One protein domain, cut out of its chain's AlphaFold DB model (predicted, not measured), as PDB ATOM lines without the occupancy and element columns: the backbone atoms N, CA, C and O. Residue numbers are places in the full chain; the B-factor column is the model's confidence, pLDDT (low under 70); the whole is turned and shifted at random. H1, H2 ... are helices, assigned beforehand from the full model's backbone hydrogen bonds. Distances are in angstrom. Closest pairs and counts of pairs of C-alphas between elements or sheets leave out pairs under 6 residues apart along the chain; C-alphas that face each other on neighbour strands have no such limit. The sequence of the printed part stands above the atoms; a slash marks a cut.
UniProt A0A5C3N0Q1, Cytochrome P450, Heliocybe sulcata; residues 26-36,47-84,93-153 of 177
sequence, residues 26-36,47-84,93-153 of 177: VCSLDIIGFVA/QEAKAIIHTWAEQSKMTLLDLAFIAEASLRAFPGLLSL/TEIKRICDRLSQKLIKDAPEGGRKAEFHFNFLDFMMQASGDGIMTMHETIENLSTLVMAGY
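What this domain is: This is residues 26 to 36, 47 to 84 and 93 to 153 of the 177 residues of the protein "Cytochrome P450" of Heliocybe sulcata (UniProt A0A5C3N0Q1). Look first for a loose cluster of helices round H7, with H1, H5 and H6 packed on it, and for H2, which packs on H5 with its earlier part and reaches out from the cluster as an arm to a small head of H3 and H4. The head has no contact with the cluster, and beyond the far end of H5 residues 109 to 122 make a long loop that leads back to H6. The printed part has 110 residues with seven named helices, H1 to H7 in order along the chain, and no named strand; its class is all helix. It is loose, with a radius of gyration of the C-alphas of 17.4 A, and flat, spanning 52 by 33 by 18 A.

Where its parts are: Find C-alpha 26 at (260.712, 280.148, 210.230); from there H1 runs over residues 26 to 36, 15.0 A. After the first cut, H2 takes residues 47 to 63, 23.9 A, ending at C-alpha 63 at (277.285, 273.457, 221.374). H3 follows at residues 68 to 77, 14.1 A, and H4 at residues 79 to 83, 8.4 A. Past the second cut come H5, residues 94 to 108, 21.1 A, H6, residues 123 to 132, 14.3 A, and H7, residues 138 to 153, 22.8 A, ending at C-alpha 153 at (263.445, 272.103, 212.367).

How they stand to each other: Begin at H7, the hub, which touches three helices. With residues 138 to 145 alone it touches H6, in a helical hairpin at a shallow tilt of 19 degrees, opposite ways; the closest C-alphas, of Met 127 and Thr 141, are 5.6 A apart. H7 touches H1 at a shallow tilt of 30 degrees, opposite ways, with the C-alphas of Ser 28 and Tyr 153 closest at 5.1 A. It touches H5 at a steep tilt of 57 degrees, where the C-alphas of Lys 96 and Ser 146 are closest at 5.3 A. Next look at H2, which touches H5 at a shallow tilt of 27 degrees, opposite ways; the closest C-alphas, of Ile 52 and Ile 95, are 5.6 A apart. H2 and H3 meet only through their link, and H3 and H7 are apart. Every O i to N i+4 pair is within hydrogen-bond range in H1, H3, H5, H6 and H7, against 12 of 13 in H2 and 0 of 1 in H4, where 0 of 2 O i to N i+3 pairs are.

The domain as a whole: The two C-alphas farthest apart, of Phe 78 and Glu 118, are 53.3 A apart. Residues 37 to 46 and 85 to 92 are not printed; the C-alphas across these cuts are 17.4 A and 20.7 A apart. The link from H5 to H6 is long. Mean pLDDT of the printed part is 73.9, and it is under 70 at residues 57 to 76, 79 to 84, 93 and 110 to 121.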
ATOM      1  N   VAL A  26     262.128 279.849 210.024       85.94
ATOM      2  CA  VAL A  26     260.712 280.148 210.230       85.94
ATOM      3  C   VAL A  26     259.834 279.135 209.494       85.94
ATOM      4  O   VAL A  26     258.980 278.508 210.107       85.94
ATOM      5  N   CYS A  27     260.104 278.897 208.209       86.38
ATOM      6  CA  CYS A  27     259.347 277.946 207.396       86.38
ATOM      7  C   CYS A  27     259.445 276.512 207.946       86.38
ATOM      8  O   CYS A  27     258.435 275.831 208.116       86.38
ATOM      9  N   SER A  28     260.658 276.064 208.290       88.19
ATOM     10  CA  SER A  28     260.868 274.725 208.858       88.19
ATOM     11  C   SER A  28     260.190 274.566 210.222       88.19
ATOM     12  O   SER A  28     259.651 273.499 210.518       88.19
ATOM     13  N   LEU A  29     260.196 275.621 211.046       87.88
ATOM     14  CA  LEU A  29     259.556 275.621 212.358       87.88
ATOM     15  C   LEU A  29     258.027 275.560 212.256       87.88
ATOM     16  O   LEU A  29     257.403 274.801 212.991       87.88
ATOM     17  N   ASP A  30     257.429 276.307 211.334       87.38
ATOM     18  CA  ASP A  30     255.985 276.279 211.097       87.38
ATOM     19  C   ASP A  30     255.518 274.900 210.621       87.38
ATOM     20  O   ASP A  30     254.566 274.340 211.165       87.38
ATOM     21  N   ILE A  31     256.225 274.311 209.648       88.38
ATOM     22  CA  ILE A  31     255.895 272.978 209.127       88.38
ATOM     23  C   ILE A  31     255.973 271.940 210.246       88.38
ATOM     24  O   ILE A  31     255.048 271.143 210.415       88.38
ATOM     25  N   ILE A  32     257.057 271.939 211.030       89.56
ATOM     26  CA  ILE A  32     257.191 270.953 212.102       89.56
ATOM     27  C   ILE A  32     256.224 271.221 213.253       89.56
ATOM     28  O   ILE A  32     255.763 270.269 213.869       89.56
ATOM     29  N   GLY A  33     255.861 272.477 213.521       87.00
ATOM     30  CA  GLY A  33     254.817 272.833 214.480       87.00
ATOM     31  C   GLY A  33     253.459 272.277 214.090       87.00
ATOM     32  O   GLY A  33     252.760 271.677 214.911       87.00
ATOM     33  N   PHE A  34     253.134 272.387 212.808       87.50
ATOM     34  CA  PHE A  34     251.914 271.832 212.256       87.50
ATOM     35  C   PHE A  34     251.901 270.302 212.328       87.50
ATOM     36  O   PHE A  34     250.926 269.717 212.791       87.50
ATOM     37  N   VAL A  35     252.992 269.637 211.939       88.88
ATOM     38  CA  VAL A  35     253.090 268.167 211.978       88.88
ATOM     39  C   VAL A  35     253.116 267.631 213.416       88.88
ATOM     40  O   VAL A  35     252.453 266.638 213.723       88.88
ATOM     41  N   ALA A  36     253.871 268.276 214.306       87.12
ATOM     42  CA  ALA A  36     254.062 267.813 215.675       87.12
ATOM     43  C   ALA A  36     252.827 268.074 216.544       87.12
ATOM     44  O   ALA A  36     252.360 267.181 217.247       87.12
ATOM     45  N   GLN A  47     254.926 284.087 220.044       82.31
ATOM     46  CA  GLN A  47     255.889 284.194 221.148       82.31
ATOM     47  C   GLN A  47     256.701 282.907 221.303       82.31
ATOM     48  O   GLN A  47     257.904 282.959 221.553       82.31
ATOM     49  N   GLU A  48     256.046 281.764 221.128       80.94
ATOM     50  CA  GLU A  48     256.629 280.436 221.210       80.94
ATOM     51  C   GLU A  48     257.692 280.235 220.124       80.94
ATOM     52  O   GLU A  48     258.801 279.792 220.432       80.94
ATOM     53  N   ALA A  49     257.415 280.642 218.882       79.62
ATOM     54  CA  ALA A  49     258.378 280.520 217.794       79.62
ATOM     55  C   ALA A  49     259.593 281.433 217.975       79.62
ATOM     56  O   ALA A  49     260.733 280.983 217.831       79.62
ATOM     57  N   LYS A  50     259.374 282.693 218.375       83.81
ATOM     58  CA  LYS A  50     260.462 283.629 218.709       83.81
ATOM     59  C   LYS A  50     261.346 283.072 219.817       83.81
ATOM     60  O   LYS A  50     262.570 283.142 219.717       83.81
ATOM     61  N   ALA A  51     260.736 282.483 220.844       82.19
ATOM     62  CA  ALA A  51     261.461 281.868 221.944       82.19
ATOM     63  C   ALA A  51     262.277 280.647 221.478       82.19
ATOM     64  O   ALA A  51     263.454 280.557 221.830       82.19
ATOM     65  N   ILE A  52     261.711 279.759 220.649       79.12
ATOM     66  CA  ILE A  52     262.416 278.586 220.093       79.12
ATOM     67  C   ILE A  52     263.614 279.026 219.243       79.12
ATOM     68  O   ILE A  52     264.741 278.603 219.508       79.12
ATOM     69  N   ILE A  53     263.398 279.926 218.278       77.69
ATOM     70  CA  ILE A  53     264.443 280.414 217.364       77.69
ATOM     71  C   ILE A  53     265.569 281.111 218.140       77.69
ATOM     72  O   ILE A  53     266.748 280.863 217.875       77.69
ATOM     73  N   HIS A  54     265.224 281.970 219.106       79.62
ATOM     74  CA  HIS A  54     266.204 282.694 219.916       79.62
ATOM     75  C   HIS A  54     267.019 281.749 220.807       79.62
ATOM     76  O   HIS A  54     268.249 281.786 220.799       79.62
ATOM     77  N   THR A  55     266.335 280.876 221.549       74.50
ATOM     78  CA  THR A  55     266.963 279.905 222.458       74.50
ATOM     79  C   THR A  55     267.964 279.039 221.721       74.50
ATOM     80  O   THR A  55     269.079 278.805 222.185       74.50
ATOM     81  N   TRP A  56     267.574 278.581 220.542       70.88
ATOM     82  CA  TRP A  56     268.423 277.721 219.759       70.88
ATOM     83  C   TRP A  56     269.617 278.438 219.146       70.88
ATOM     84  O   TRP A  56     270.702 277.866 219.072       70.88
ATOM     85  N   ALA A  57     269.451 279.693 218.722       68.00
ATOM     86  CA  ALA A  57     270.568 280.499 218.246       68.00
ATOM     87  C   ALA A  57     271.641 280.660 219.335       68.00
ATOM     88  O   ALA A  57     272.831 280.628 219.023       68.00
ATOM     89  N   GLU A  58     271.233 280.770 220.599       66.19
ATOM     90  CA  GLU A  58     272.140 280.793 221.750       66.19
ATOM     91  C   GLU A  58     272.752 279.412 222.037       66.19
ATOM     92  O   GLU A  58     273.960 279.289 222.244       66.19
ATOM     93  N   GLN A  59     271.956 278.345 221.961       60.88
ATOM     94  CA  GLN A  59     272.431 276.981 222.194       60.88
ATOM     95  C   GLN A  59     273.404 276.494 221.111       60.88
ATOM     96  O   GLN A  59     274.407 275.852 221.422       60.88
ATOM     97  N   SER A  60     273.182 276.870 219.851       58.31
ATOM     98  CA  SER A  60     274.072 276.568 218.720       58.31
ATOM     99  C   SER A  60     275.451 277.209 218.888       58.31
ATOM    100  O   SER A  60     276.460 276.600 218.535       58.31
ATOM    101  N   LYS A  61     275.519 278.414 219.475       54.84
ATOM    102  CA  LYS A  61     276.793 279.074 219.811       54.84
ATOM    103  C   LYS A  61     277.539 278.344 220.929       54.84
ATOM    104  O   LYS A  61     278.764 278.339 220.926       54.84
ATOM    105  N   MET A  62     276.814 277.722 221.860       50.19
ATOM    106  CA  MET A  62     277.401 276.968 222.973       50.19
ATOM    107  C   MET A  62     277.792 275.526 222.616       50.19
ATOM    108  O   MET A  62     278.670 274.966 223.264       50.19
ATOM    109  N   THR A  63     277.175 274.914 221.598       49.09
ATOM    110  CA  THR A  63     277.285 273.457 221.374       49.09
ATOM    111  C   THR A  63     278.411 273.048 220.412       49.09
ATOM    112  O   THR A  63     278.860 271.907 220.467       49.09
ATOM    113  N   LEU A  64     278.909 273.935 219.542       51.28
ATOM    114  CA  LEU A  64     279.560 273.465 218.309       51.28
ATOM    115  C   LEU A  64     281.050 273.735 218.089       51.28
ATOM    116  O   LEU A  64     281.534 273.265 217.064       51.28
ATOM    117  N   LEU A  65     281.806 274.405 218.973       47.31
ATOM    118  CA  LEU A  65     283.212 274.695 218.626       47.31
ATOM    119  C   LEU A  65     284.324 273.886 219.314       47.31
ATOM    120  O   LEU A  65     285.198 273.462 218.573       47.31
ATOM    121  N   ASP A  66     284.290 273.522 220.606       50.75
ATOM    122  CA  ASP A  66     285.510 272.897 221.187       50.75
ATOM    123  C   ASP A  66     285.359 271.532 221.873       50.75
ATOM    124  O   ASP A  66     286.332 270.784 221.931       50.75
ATOM    125  N   LEU A  67     284.179 271.139 222.370       51.44
ATOM    126  CA  LEU A  67     284.096 269.957 223.249       51.44
ATOM    127  C   LEU A  67     283.196 268.825 222.765       51.44
ATOM    128  O   LEU A  67     283.467 267.695 223.140       51.44
ATOM    129  N   ALA A  68     282.184 269.053 221.926       55.88
ATOM    130  CA  ALA A  68     281.258 267.979 221.537       55.88
ATOM    131  C   ALA A  68     281.926 266.913 220.646       55.88
ATOM    132  O   ALA A  68     281.822 265.720 220.921       55.88
ATOM    133  N   PHE A  69     282.691 267.335 219.634       55.97
ATOM    134  CA  PHE A  69     283.437 266.418 218.763       55.97
ATOM    135  C   PHE A  69     284.541 265.666 219.525       55.97
ATOM    136  O   PHE A  69     284.706 264.455 219.368       55.97
ATOM    137  N   ILE A  70     285.267 266.372 220.403       57.72
ATOM    138  CA  ILE A  70     286.300 265.772 221.259       57.72
ATOM    139  C   ILE A  70     285.662 264.819 222.274       57.72
ATOM    140  O   ILE A  70     286.189 263.732 222.491       57.72
ATOM    141  N   ALA A  71     284.521 265.179 222.860       61.16
ATOM    142  CA  ALA A  71     283.794 264.346 223.805       61.16
ATOM    143  C   ALA A  71     283.283 263.071 223.138       61.16
ATOM    144  O   ALA A  71     283.480 262.005 223.703       61.16
ATOM    145  N   GLU A  72     282.709 263.130 221.934       57.56
ATOM    146  CA  GLU A  72     282.221 261.927 221.251       57.56
ATOM    147  C   GLU A  72     283.361 260.972 220.858       57.56
ATOM    148  O   GLU A  72     283.274 259.761 221.086       57.56
ATOM    149  N   ALA A  73     284.477 261.507 220.353       62.03
ATOM    150  CA  ALA A  73     285.675 260.715 220.078       62.03
ATOM    151  C   ALA A  73     286.290 260.122 221.363       62.03
ATOM    152  O   ALA A  73     286.707 258.963 221.378       62.03
ATOM    153  N   SER A  74     286.297 260.886 222.461       63.34
ATOM    154  CA  SER A  74     286.858 260.468 223.754       63.34
ATOM    155  C   SER A  74     285.965 259.466 224.492       63.34
ATOM    156  O   SER A  74     286.479 258.526 225.092       63.34
ATOM    157  N   LEU A  75     284.640 259.605 224.397       66.38
ATOM    158  CA  LEU A  75     283.643 258.675 224.942       66.38
ATOM    159  C   LEU A  75     283.741 257.300 224.275       66.38
ATOM    160  O   LEU A  75     283.646 256.277 224.950       66.38
ATOM    161  N   ARG A  76     283.986 257.267 222.957       64.12
ATOM    162  CA  ARG A  76     284.204 256.016 222.213       64.12
ATOM    163  C   ARG A  76     285.566 255.379 222.529       64.12
ATOM    164  O   ARG A  76     285.676 254.157 222.486       64.12
ATOM    165  N   ALA A  77     286.582 256.182 222.854       73.19
ATOM    166  CA  ALA A  77     287.933 255.710 223.178       73.19
ATOM    167  C   ALA A  77     288.104 255.257 224.642       73.19
ATOM    168  O   ALA A  77     288.885 254.346 224.909       73.19
ATOM    169  N   PHE A  78     287.369 255.856 225.586       72.50
ATOM    170  CA  PHE A  78     287.432 255.542 227.017       72.50
ATOM    171  C   PHE A  78     286.022 255.392 227.619       72.50
ATOM    172  O   PHE A  78     285.494 256.336 228.211       72.50
ATOM    173  N   PRO A  79     285.418 254.189 227.560       62.62
ATOM    174  CA  PRO A  79     284.063 253.952 228.069       62.62
ATOM    175  C   PRO A  79     283.927 254.136 229.594       62.62
ATOM    176  O   PRO A  79     282.820 254.297 230.092       62.62
ATOM    177  N   GLY A  80     285.036 254.163 230.345       60.94
ATOM    178  CA  GLY A  80     285.049 254.478 231.782       60.94
ATOM    179  C   GLY A  80     284.874 255.967 232.119       60.94
ATOM    180  O   GLY A  80     284.653 256.298 233.276       60.94
ATOM    181  N   LEU A  81     284.946 256.871 231.134       60.47
ATOM    182  CA  LEU A  81     284.726 258.311 231.335       60.47
ATOM    183  C   LEU A  81     283.225 258.669 231.422       60.47
ATOM    184  O   LEU A  81     282.883 259.751 231.886       60.47
ATOM    185  N   LEU A  82     282.326 257.746 231.042       53.25
ATOM    186  CA  LEU A  82     280.862 257.869 231.166       53.25
ATOM    187  C   LEU A  82     280.357 257.881 232.616       53.25
ATOM    188  O   LEU A  82     279.236 258.313 232.858       53.25
ATOM    189  N   SER A  83     281.154 257.409 233.582       54.19
ATOM    190  CA  SER A  83     280.784 257.450 235.004       54.19
ATOM    191  C   SER A  83     281.116 258.784 235.678       54.19
ATOM    192  O   SER A  83     280.861 258.935 236.872       54.19
ATOM    193  N   LEU A  84     281.700 259.748 234.953       51.78
ATOM    194  CA  LEU A  84     281.755 261.129 235.422       51.78
ATOM    195  C   LEU A  84     280.337 261.698 235.351       51.78
ATOM    196  O   LEU A  84     279.764 261.732 234.260       51.78
ATOM    197  N   THR A  93     266.574 271.809 228.219       65.75
ATOM    198  CA  THR A  93     266.830 272.790 227.183       65.75
ATOM    199  C   THR A  93     265.603 273.690 227.143       65.75
ATOM    200  O   THR A  93     264.480 273.200 227.212       65.75
ATOM    201  N   GLU A  94     265.777 275.004 227.082       71.88
ATOM    202  CA  GLU A  94     264.651 275.946 227.144       71.88
ATOM    203  C   GLU A  94     263.615 275.676 226.022       71.88
ATOM    204  O   GLU A  94     262.422 275.877 226.220       71.88
ATOM    205  N   ILE A  95     264.027 275.049 224.909       70.38
ATOM    206  CA  ILE A  95     263.126 274.491 223.882       70.38
ATOM    207  C   ILE A  95     262.250 273.352 224.404       70.38
ATOM    208  O   ILE A  95     261.057 273.359 224.111       70.38
ATOM    209  N   LYS A  96     262.789 272.418 225.204       76.00
ATOM    210  CA  LYS A  96     261.980 271.394 225.888       76.00
ATOM    211  C   LYS A  96     260.918 272.071 226.747       76.00
ATOM    212  O   LYS A  96     259.746 271.782 226.584       76.00
ATOM    213  N   ARG A  97     261.276 273.087 227.542       81.31
ATOM    214  CA  ARG A  97     260.291 273.827 228.360       81.31
ATOM    215  C   ARG A  97     259.225 274.543 227.530       81.31
ATOM    216  O   ARG A  97     258.081 274.666 227.965       81.31
ATOM    217  N   ILE A  98     259.579 275.071 226.358       82.19
ATOM    218  CA  ILE A  98     258.601 275.670 225.439       82.19
ATOM    219  C   ILE A  98     257.669 274.587 224.882       82.19
ATOM    220  O   ILE A  98     256.454 274.774 224.907       82.19
ATOM    221  N   CYS A  99     258.213 273.445 224.459       80.31
ATOM    222  CA  CYS A  99     257.440 272.304 223.973       80.31
ATOM    223  C   CYS A  99     256.541 271.707 225.065       80.31
ATOM    224  O   CYS A  99     255.383 271.410 224.787       80.31
ATOM    225  N   ASP A 100     257.013 271.612 226.308       83.38
ATOM    226  CA  ASP A 100     256.235 271.174 227.469       83.38
ATOM    227  C   ASP A 100     255.030 272.090 227.686       83.38
ATOM    228  O   ASP A 100     253.894 271.628 227.800       83.38
ATOM    229  N   ARG A 101     255.265 273.410 227.706       84.94
ATOM    230  CA  ARG A 101     254.202 274.409 227.877       84.94
ATOM    231  C   ARG A 101     253.191 274.355 226.739       84.94
ATOM    232  O   ARG A 101     251.991 274.386 227.004       84.94
ATOM    233  N   LEU A 102     253.664 274.257 225.497       83.88
ATOM    234  CA  LEU A 102     252.804 274.163 224.320       83.88
ATOM    235  C   LEU A 102     251.974 272.872 224.346       83.88
ATOM    236  O   LEU A 102     250.759 272.932 224.183       83.88
ATOM    237  N   SER A 103     252.595 271.731 224.650       81.38
ATOM    238  CA  SER A 103     251.914 270.434 224.758       81.38
ATOM    239  C   SER A 103     250.836 270.469 225.837       81.38
ATOM    240  O   SER A 103     249.687 270.123 225.580       81.38
ATOM    241  N   GLN A 104     251.163 270.966 227.034       83.38
ATOM    242  CA  GLN A 104     250.192 271.082 228.125       83.38
ATOM    243  C   GLN A 104     249.029 272.012 227.776       83.38
ATOM    244  O   GLN A 104     247.891 271.714 228.132       83.38
ATOM    245  N   LYS A 105     249.295 273.131 227.095       83.88
ATOM    246  CA  LYS A 105     248.258 274.059 226.629       83.88
ATOM    247  C   LYS A 105     247.325 273.371 225.629       83.88
ATOM    248  O   LYS A 105     246.120 273.369 225.828       83.88
ATOM    249  N   LEU A 106     247.884 272.699 224.626       81.38
ATOM    250  CA  LEU A 106     247.116 272.020 223.578       81.38
ATOM    251  C   LEU A 106     246.325 270.804 224.068       81.38
ATOM    252  O   LEU A 106     245.295 270.480 223.478       81.38
ATOM    253  N   ILE A 107     246.800 270.135 225.121       80.19
ATOM    254  CA  ILE A 107     246.067 269.059 225.798       80.19
ATOM    255  C   ILE A 107     244.908 269.639 226.620       80.19
ATOM    256  O   ILE A 107     243.809 269.100 226.579       80.19
ATOM    257  N   LYS A 108     245.128 270.743 227.348       81.50
ATOM    258  CA  LYS A 108     244.085 271.400 228.158       81.50
ATOM    259  C   LYS A 108     242.979 272.025 227.315       81.50
ATOM    260  O   LYS A 108     241.820 271.970 227.706       81.50
ATOM    261  N   ASP A 109     243.347 272.610 226.181       74.94
ATOM    262  CA  ASP A 109     242.412 273.264 225.265       74.94
ATOM    263  C   ASP A 109     241.668 272.245 224.375       74.94
ATOM    264  O   ASP A 109     240.780 272.618 223.603       74.94
ATOM    265  N   ALA A 110     242.006 270.952 224.464       69.69
ATOM    266  CA  ALA A 110     241.297 269.902 223.748       69.69
ATOM    267  C   ALA A 110     239.914 269.656 224.388       69.69
ATOM    268  O   ALA A 110     239.821 269.485 225.605       69.69
ATOM    269  N   PRO A 111     238.824 269.602 223.599       63.19
ATOM    270  CA  PRO A 111     237.493 269.339 224.137       63.19
ATOM    271  C   PRO A 111     237.419 267.952 224.796       63.19
ATOM    272  O   PRO A 111     237.972 266.977 224.276       63.19
ATOM    273  N   GLU A 112     236.698 267.850 225.920       51.75
ATOM    274  CA  GLU A 112     236.412 266.572 226.584       51.75
ATOM    275  C   GLU A 112     235.654 265.651 225.611       51.75
ATOM    276  O   GLU A 112     234.504 265.902 225.251       51.75
ATOM    277  N   GLY A 113     236.337 264.613 225.119       54.72
ATOM    278  CA  GLY A 113     235.862 263.740 224.035       54.72
ATOM    279  C   GLY A 113     236.810 263.632 222.834       54.72
ATOM    280  O   GLY A 113     236.527 262.864 221.916       54.72
ATOM    281  N   GLY A 114     237.933 264.357 222.850       54.47
ATOM    282  CA  GLY A 114     238.933 264.342 221.782       54.47
ATOM    283  C   GLY A 114     238.567 265.271 220.622       54.47
ATOM    284  O   GLY A 114     237.403 265.617 220.403       54.47
ATOM    285  N   ARG A 115     239.578 265.714 219.863       54.03
ATOM    286  CA  ARG A 115     239.361 266.533 218.662       54.03
ATOM    287  C   ARG A 115     238.595 265.694 217.637       54.03
ATOM    288  O   ARG A 115     239.111 264.709 217.118       54.03
ATOM    289  N   LYS A 116     237.341 266.064 217.354       42.44
ATOM    290  CA  LYS A 116     236.544 265.447 216.287       42.44
ATOM    291  C   LYS A 116     237.234 265.675 214.938       42.44
ATOM    292  O   LYS A 116     237.194 266.787 214.437       42.44
ATOM    293  N   ALA A 117     237.871 264.621 214.429       47.38
ATOM    294  CA  ALA A 117     238.059 264.131 213.051       47.38
ATOM    295  C   ALA A 117     238.089 265.063 211.808       47.38
ATOM    296  O   ALA A 117     238.218 264.533 210.709       47.38
ATOM    297  N   GLU A 118     238.015 266.390 211.903       49.41
ATOM    298  CA  GLU A 118     238.082 267.288 210.733       49.41
ATOM    299  C   GLU A 118     239.363 268.131 210.656       49.41
ATOM    300  O   GLU A 118     239.609 268.757 209.629       49.41
ATOM    301  N   PHE A 119     240.232 268.100 211.671       47.16
ATOM    302  CA  PHE A 119     241.556 268.727 211.609       47.16
ATOM    303  C   PHE A 119     242.654 267.694 211.868       47.16
ATOM    304  O   PHE A 119     242.549 266.887 212.786       47.16
ATOM    305  N   HIS A 120     243.663 267.706 210.994       55.88
ATOM    306  CA  HIS A 120     244.710 266.700 210.821       55.88
ATOM    307  C   HIS A 120     245.200 266.005 212.101       55.88
ATOM    308  O   HIS A 120     245.638 266.647 213.058       55.88
ATOM    309  N   PHE A 121     245.220 264.672 212.033       68.50
ATOM    310  CA  PHE A 121     245.945 263.792 212.944       68.50
ATOM    311  C   PHE A 121     247.411 264.242 213.030       68.50
ATOM    312  O   PHE A 121     248.150 264.139 212.050       68.50
ATOM    313  N   ASN A 122     247.811 264.794 214.174       82.44
ATOM    314  CA  ASN A 122     249.174 265.270 214.422       82.44
ATOM    315  C   ASN A 122     249.922 264.295 215.340       82.44
ATOM    316  O   ASN A 122     249.336 263.394 215.944       82.44
ATOM    317  N   PHE A 123     251.240 264.460 215.430       88.50
ATOM    318  CA  PHE A 123     252.083 263.559 216.213       88.50
ATOM    319  C   PHE A 123     251.701 263.536 217.702       88.50
ATOM    320  O   PHE A 123     251.702 262.469 218.308       88.50
ATOM    321  N   LEU A 124     251.312 264.676 218.285       87.50
ATOM    322  CA  LEU A 124     250.823 264.743 219.664       87.50
ATOM    323  C   LEU A 124     249.598 263.839 219.869       87.50
ATOM    324  O   LEU A 124     249.585 263.082 220.834       87.50
ATOM    325  N   ASP A 125     248.616 263.847 218.963       85.19
ATOM    326  CA  ASP A 125     247.430 262.984 219.076       85.19
ATOM    327  C   ASP A 125     247.803 261.488 219.075       85.19
ATOM    328  O   ASP A 125     247.299 260.719 219.897       85.19
ATOM    329  N   PHE A 126     248.740 261.081 218.209       86.75
ATOM    330  CA  PHE A 126     249.247 259.703 218.165       86.75
ATOM    331  C   PHE A 126     249.927 259.296 219.479       86.75
ATOM    332  O   PHE A 126     249.677 258.216 220.015       86.75
ATOM    333  N   MET A 127     250.767 260.173 220.025       88.00
ATOM    334  CA  MET A 127     251.509 259.899 221.256       88.00
ATOM    335  C   MET A 127     250.593 259.897 222.486       88.00
ATOM    336  O   MET A 127     250.743 259.058 223.372       88.00
ATOM    337  N   MET A 128     249.579 260.765 222.506       85.31
ATOM    338  CA  MET A 128     248.534 260.771 223.532       85.31
ATOM    339  C   MET A 128     247.729 259.471 223.533       85.31
ATOM    340  O   MET A 128     247.443 258.937 224.605       85.31
ATOM    341  N   GLN A 129     247.400 258.933 222.354       86.00
ATOM    342  CA  GLN A 129     246.747 257.630 222.242       86.00
ATOM    343  C   GLN A 129     247.639 256.513 222.800       86.00
ATOM    344  O   GLN A 129     247.196 255.746 223.652       86.00
ATOM    345  N   ALA A 130     248.913 256.471 222.398       86.88
ATOM    346  CA  ALA A 130     249.867 255.488 222.910       86.88
ATOM    347  C   ALA A 130     250.056 255.589 224.435       86.88
ATOM    348  O   ALA A 130     250.226 254.574 225.114       86.88
ATOM    349  N   SER A 131     249.992 256.803 224.993       87.62
ATOM    350  CA  SER A 131     250.034 256.992 226.440       87.62
ATOM    351  C   SER A 131     248.771 256.490 227.142       87.62
ATOM    352  O   SER A 131     248.872 255.845 228.186       87.62
ATOM    353  N   GLY A 132     247.592 256.710 226.550       86.38
ATOM    354  CA  GLY A 132     246.321 256.161 227.036       86.38
ATOM    355  C   GLY A 132     246.279 254.629 227.031       86.38
ATOM    356  O   GLY A 132     245.728 254.032 227.955       86.38
ATOM    357  N   ASP A 133     246.938 254.004 226.055       89.88
ATOM    358  CA  ASP A 133     247.091 252.547 225.948       89.88
ATOM    359  C   ASP A 133     248.172 251.978 226.896       89.88
ATOM    360  O   ASP A 133     248.404 250.768 226.935       89.88
ATOM    361  N   GLY A 134     248.848 252.833 227.673       88.50
ATOM    362  CA  GLY A 134     249.892 252.435 228.620       88.50
ATOM    363  C   GLY A 134     251.222 252.034 227.974       88.50
ATOM    364  O   GLY A 134     252.070 251.457 228.652       88.50
ATOM    365  N   ILE A 135     251.423 252.332 226.683       91.56
ATOM    366  CA  ILE A 135     252.674 252.054 225.954       91.56
ATOM    367  C   ILE A 135     253.790 252.994 226.423       91.56
ATOM    368  O   ILE A 135     254.955 252.605 226.456       91.56
ATOM    369  N   MET A 136     253.431 254.228 226.786       88.62
ATOM    370  CA  MET A 136     254.361 255.243 227.276       88.62
ATOM    371  C   MET A 136     253.706 256.175 228.295       88.62
ATOM    372  O   MET A 136     252.487 256.325 228.372       88.62
ATOM    373  N   THR A 137     254.529 256.851 229.076       88.62
ATOM    374  CA  THR A 137     254.085 257.878 230.011       88.62
ATOM    375  C   THR A 137     253.797 259.202 229.298       88.62
ATOM    376  O   THR A 137     254.293 259.492 228.205       88.62
ATOM    377  N   MET A 138     253.028 260.064 229.965       81.25
ATOM    378  CA  MET A 138     252.811 261.444 229.519       81.25
ATOM    379  C   MET A 138     254.130 262.217 229.401       81.25
ATOM    380  O   MET A 138     254.302 263.051 228.519       81.25
ATOM    381  N   HIS A 139     255.079 261.930 230.294       81.31
ATOM    382  CA  HIS A 139     256.391 262.555 230.261       81.31
ATOM    383  C   HIS A 139     257.151 262.175 228.983       81.31
ATOM    384  O   HIS A 139     257.576 263.058 228.242       81.31
ATOM    385  N   GLU A 140     257.215 260.879 228.664       82.94
ATOM    386  CA  GLU A 140     257.849 260.376 227.438       82.94
ATOM    387  C   GLU A 140     257.171 260.904 226.167       82.94
ATOM    388  O   GLU A 140     257.839 261.173 225.169       82.94
ATOM    389  N   THR A 141     255.852 261.114 226.195       85.19
ATOM    390  CA  THR A 141     255.118 261.748 225.089       85.19
ATOM    391  C   THR A 141     255.675 263.140 224.780       85.19
ATOM    392  O   THR A 141     256.025 263.442 223.636       85.19
ATOM    393  N   ILE A 142     255.807 263.976 225.809       81.25
ATOM    394  CA  ILE A 142     256.282 265.354 225.673       81.25
ATOM    395  C   ILE A 142     257.776 265.400 225.306       81.25
ATOM    396  O   ILE A 142     258.198 266.226 224.489       81.25
ATOM    397  N   GLU A 143     258.584 264.491 225.852       82.69
ATOM    398  CA  GLU A 143     260.003 264.394 225.502       82.69
ATOM    399  C   GLU A 143     260.217 264.036 224.028       82.69
ATOM    400  O   GLU A 143     261.045 264.649 223.347       82.69
ATOM    401  N   ASN A 144     259.443 263.082 223.509       85.25
ATOM    402  CA  ASN A 144     259.504 262.691 222.104       85.25
ATOM    403  C   ASN A 144     259.049 263.823 221.171       85.25
ATOM    404  O   ASN A 144     259.681 264.056 220.140       85.25
ATOM    405  N   LEU A 145     258.010 264.575 221.549       85.00
ATOM    406  CA  LEU A 145     257.578 265.778 220.825       85.00
ATOM    407  C   LEU A 145     258.679 266.839 220.771       85.00
ATOM    408  O   LEU A 145     259.009 267.346 219.700       85.00
ATOM    409  N   SER A 146     259.283 267.137 221.920       82.31
ATOM    410  CA  SER A 146     260.381 268.101 222.016       82.31
ATOM    411  C   SER A 146     261.570 267.685 221.151       82.31
ATOM    412  O   SER A 146     262.175 268.515 220.472       82.31
ATOM    413  N   THR A 147     261.882 266.388 221.144       83.75
ATOM    414  CA  THR A 147     262.977 265.811 220.359       83.75
ATOM    415  C   THR A 147     262.702 265.923 218.863       83.75
ATOM    416  O   THR A 147     263.584 266.354 218.122       83.75
ATOM    417  N   LEU A 148     261.478 265.605 218.423       87.25
ATOM    418  CA  LEU A 148     261.059 265.756 217.030       87.25
ATOM    419  C   LEU A 148     261.237 267.202 216.554       87.25
ATOM    420  O   LEU A 148     261.877 267.430 215.530       87.25
ATOM    421  N   VAL A 149     260.720 268.170 217.316       84.38
ATOM    422  CA  VAL A 149     260.804 269.597 216.973       84.38
ATOM    423  C   VAL A 149     262.256 270.039 216.896       84.38
ATOM    424  O   VAL A 149     262.664 270.566 215.865       84.38
ATOM    425  N   MET A 150     263.047 269.779 217.943       78.44
ATOM    426  CA  MET A 150     264.459 270.167 218.011       78.44
ATOM    427  C   MET A 150     265.278 269.587 216.858       78.44
ATOM    428  O   MET A 150     266.009 270.323 216.196       78.44
ATOM    429  N   ALA A 151     265.154 268.284 216.608       82.19
ATOM    430  CA  ALA A 151     265.934 267.614 215.578       82.19
ATOM    431  C   ALA A 151     265.494 268.031 214.172       82.19
ATOM    432  O   ALA A 151     266.337 268.260 213.305       82.19
ATOM    433  N   GLY A 152     264.187 268.127 213.926       82.19
ATOM    434  CA  GLY A 152     263.669 268.292 212.574       82.19
ATOM    435  C   GLY A 152     263.767 269.719 212.044       82.19
ATOM    436  O   GLY A 152     264.073 269.901 210.867       82.19
ATOM    437  N   TYR A 153     263.551 270.736 212.881       83.94
ATOM    438  CA  TYR A 153     263.445 272.103 212.367       83.94
ATOM    439  C   TYR A 153     264.806 272.677 211.936       83.94
ATOM    440  O   TYR A 153     264.906 273.266 210.859       83.94
TER     441      TYR A 153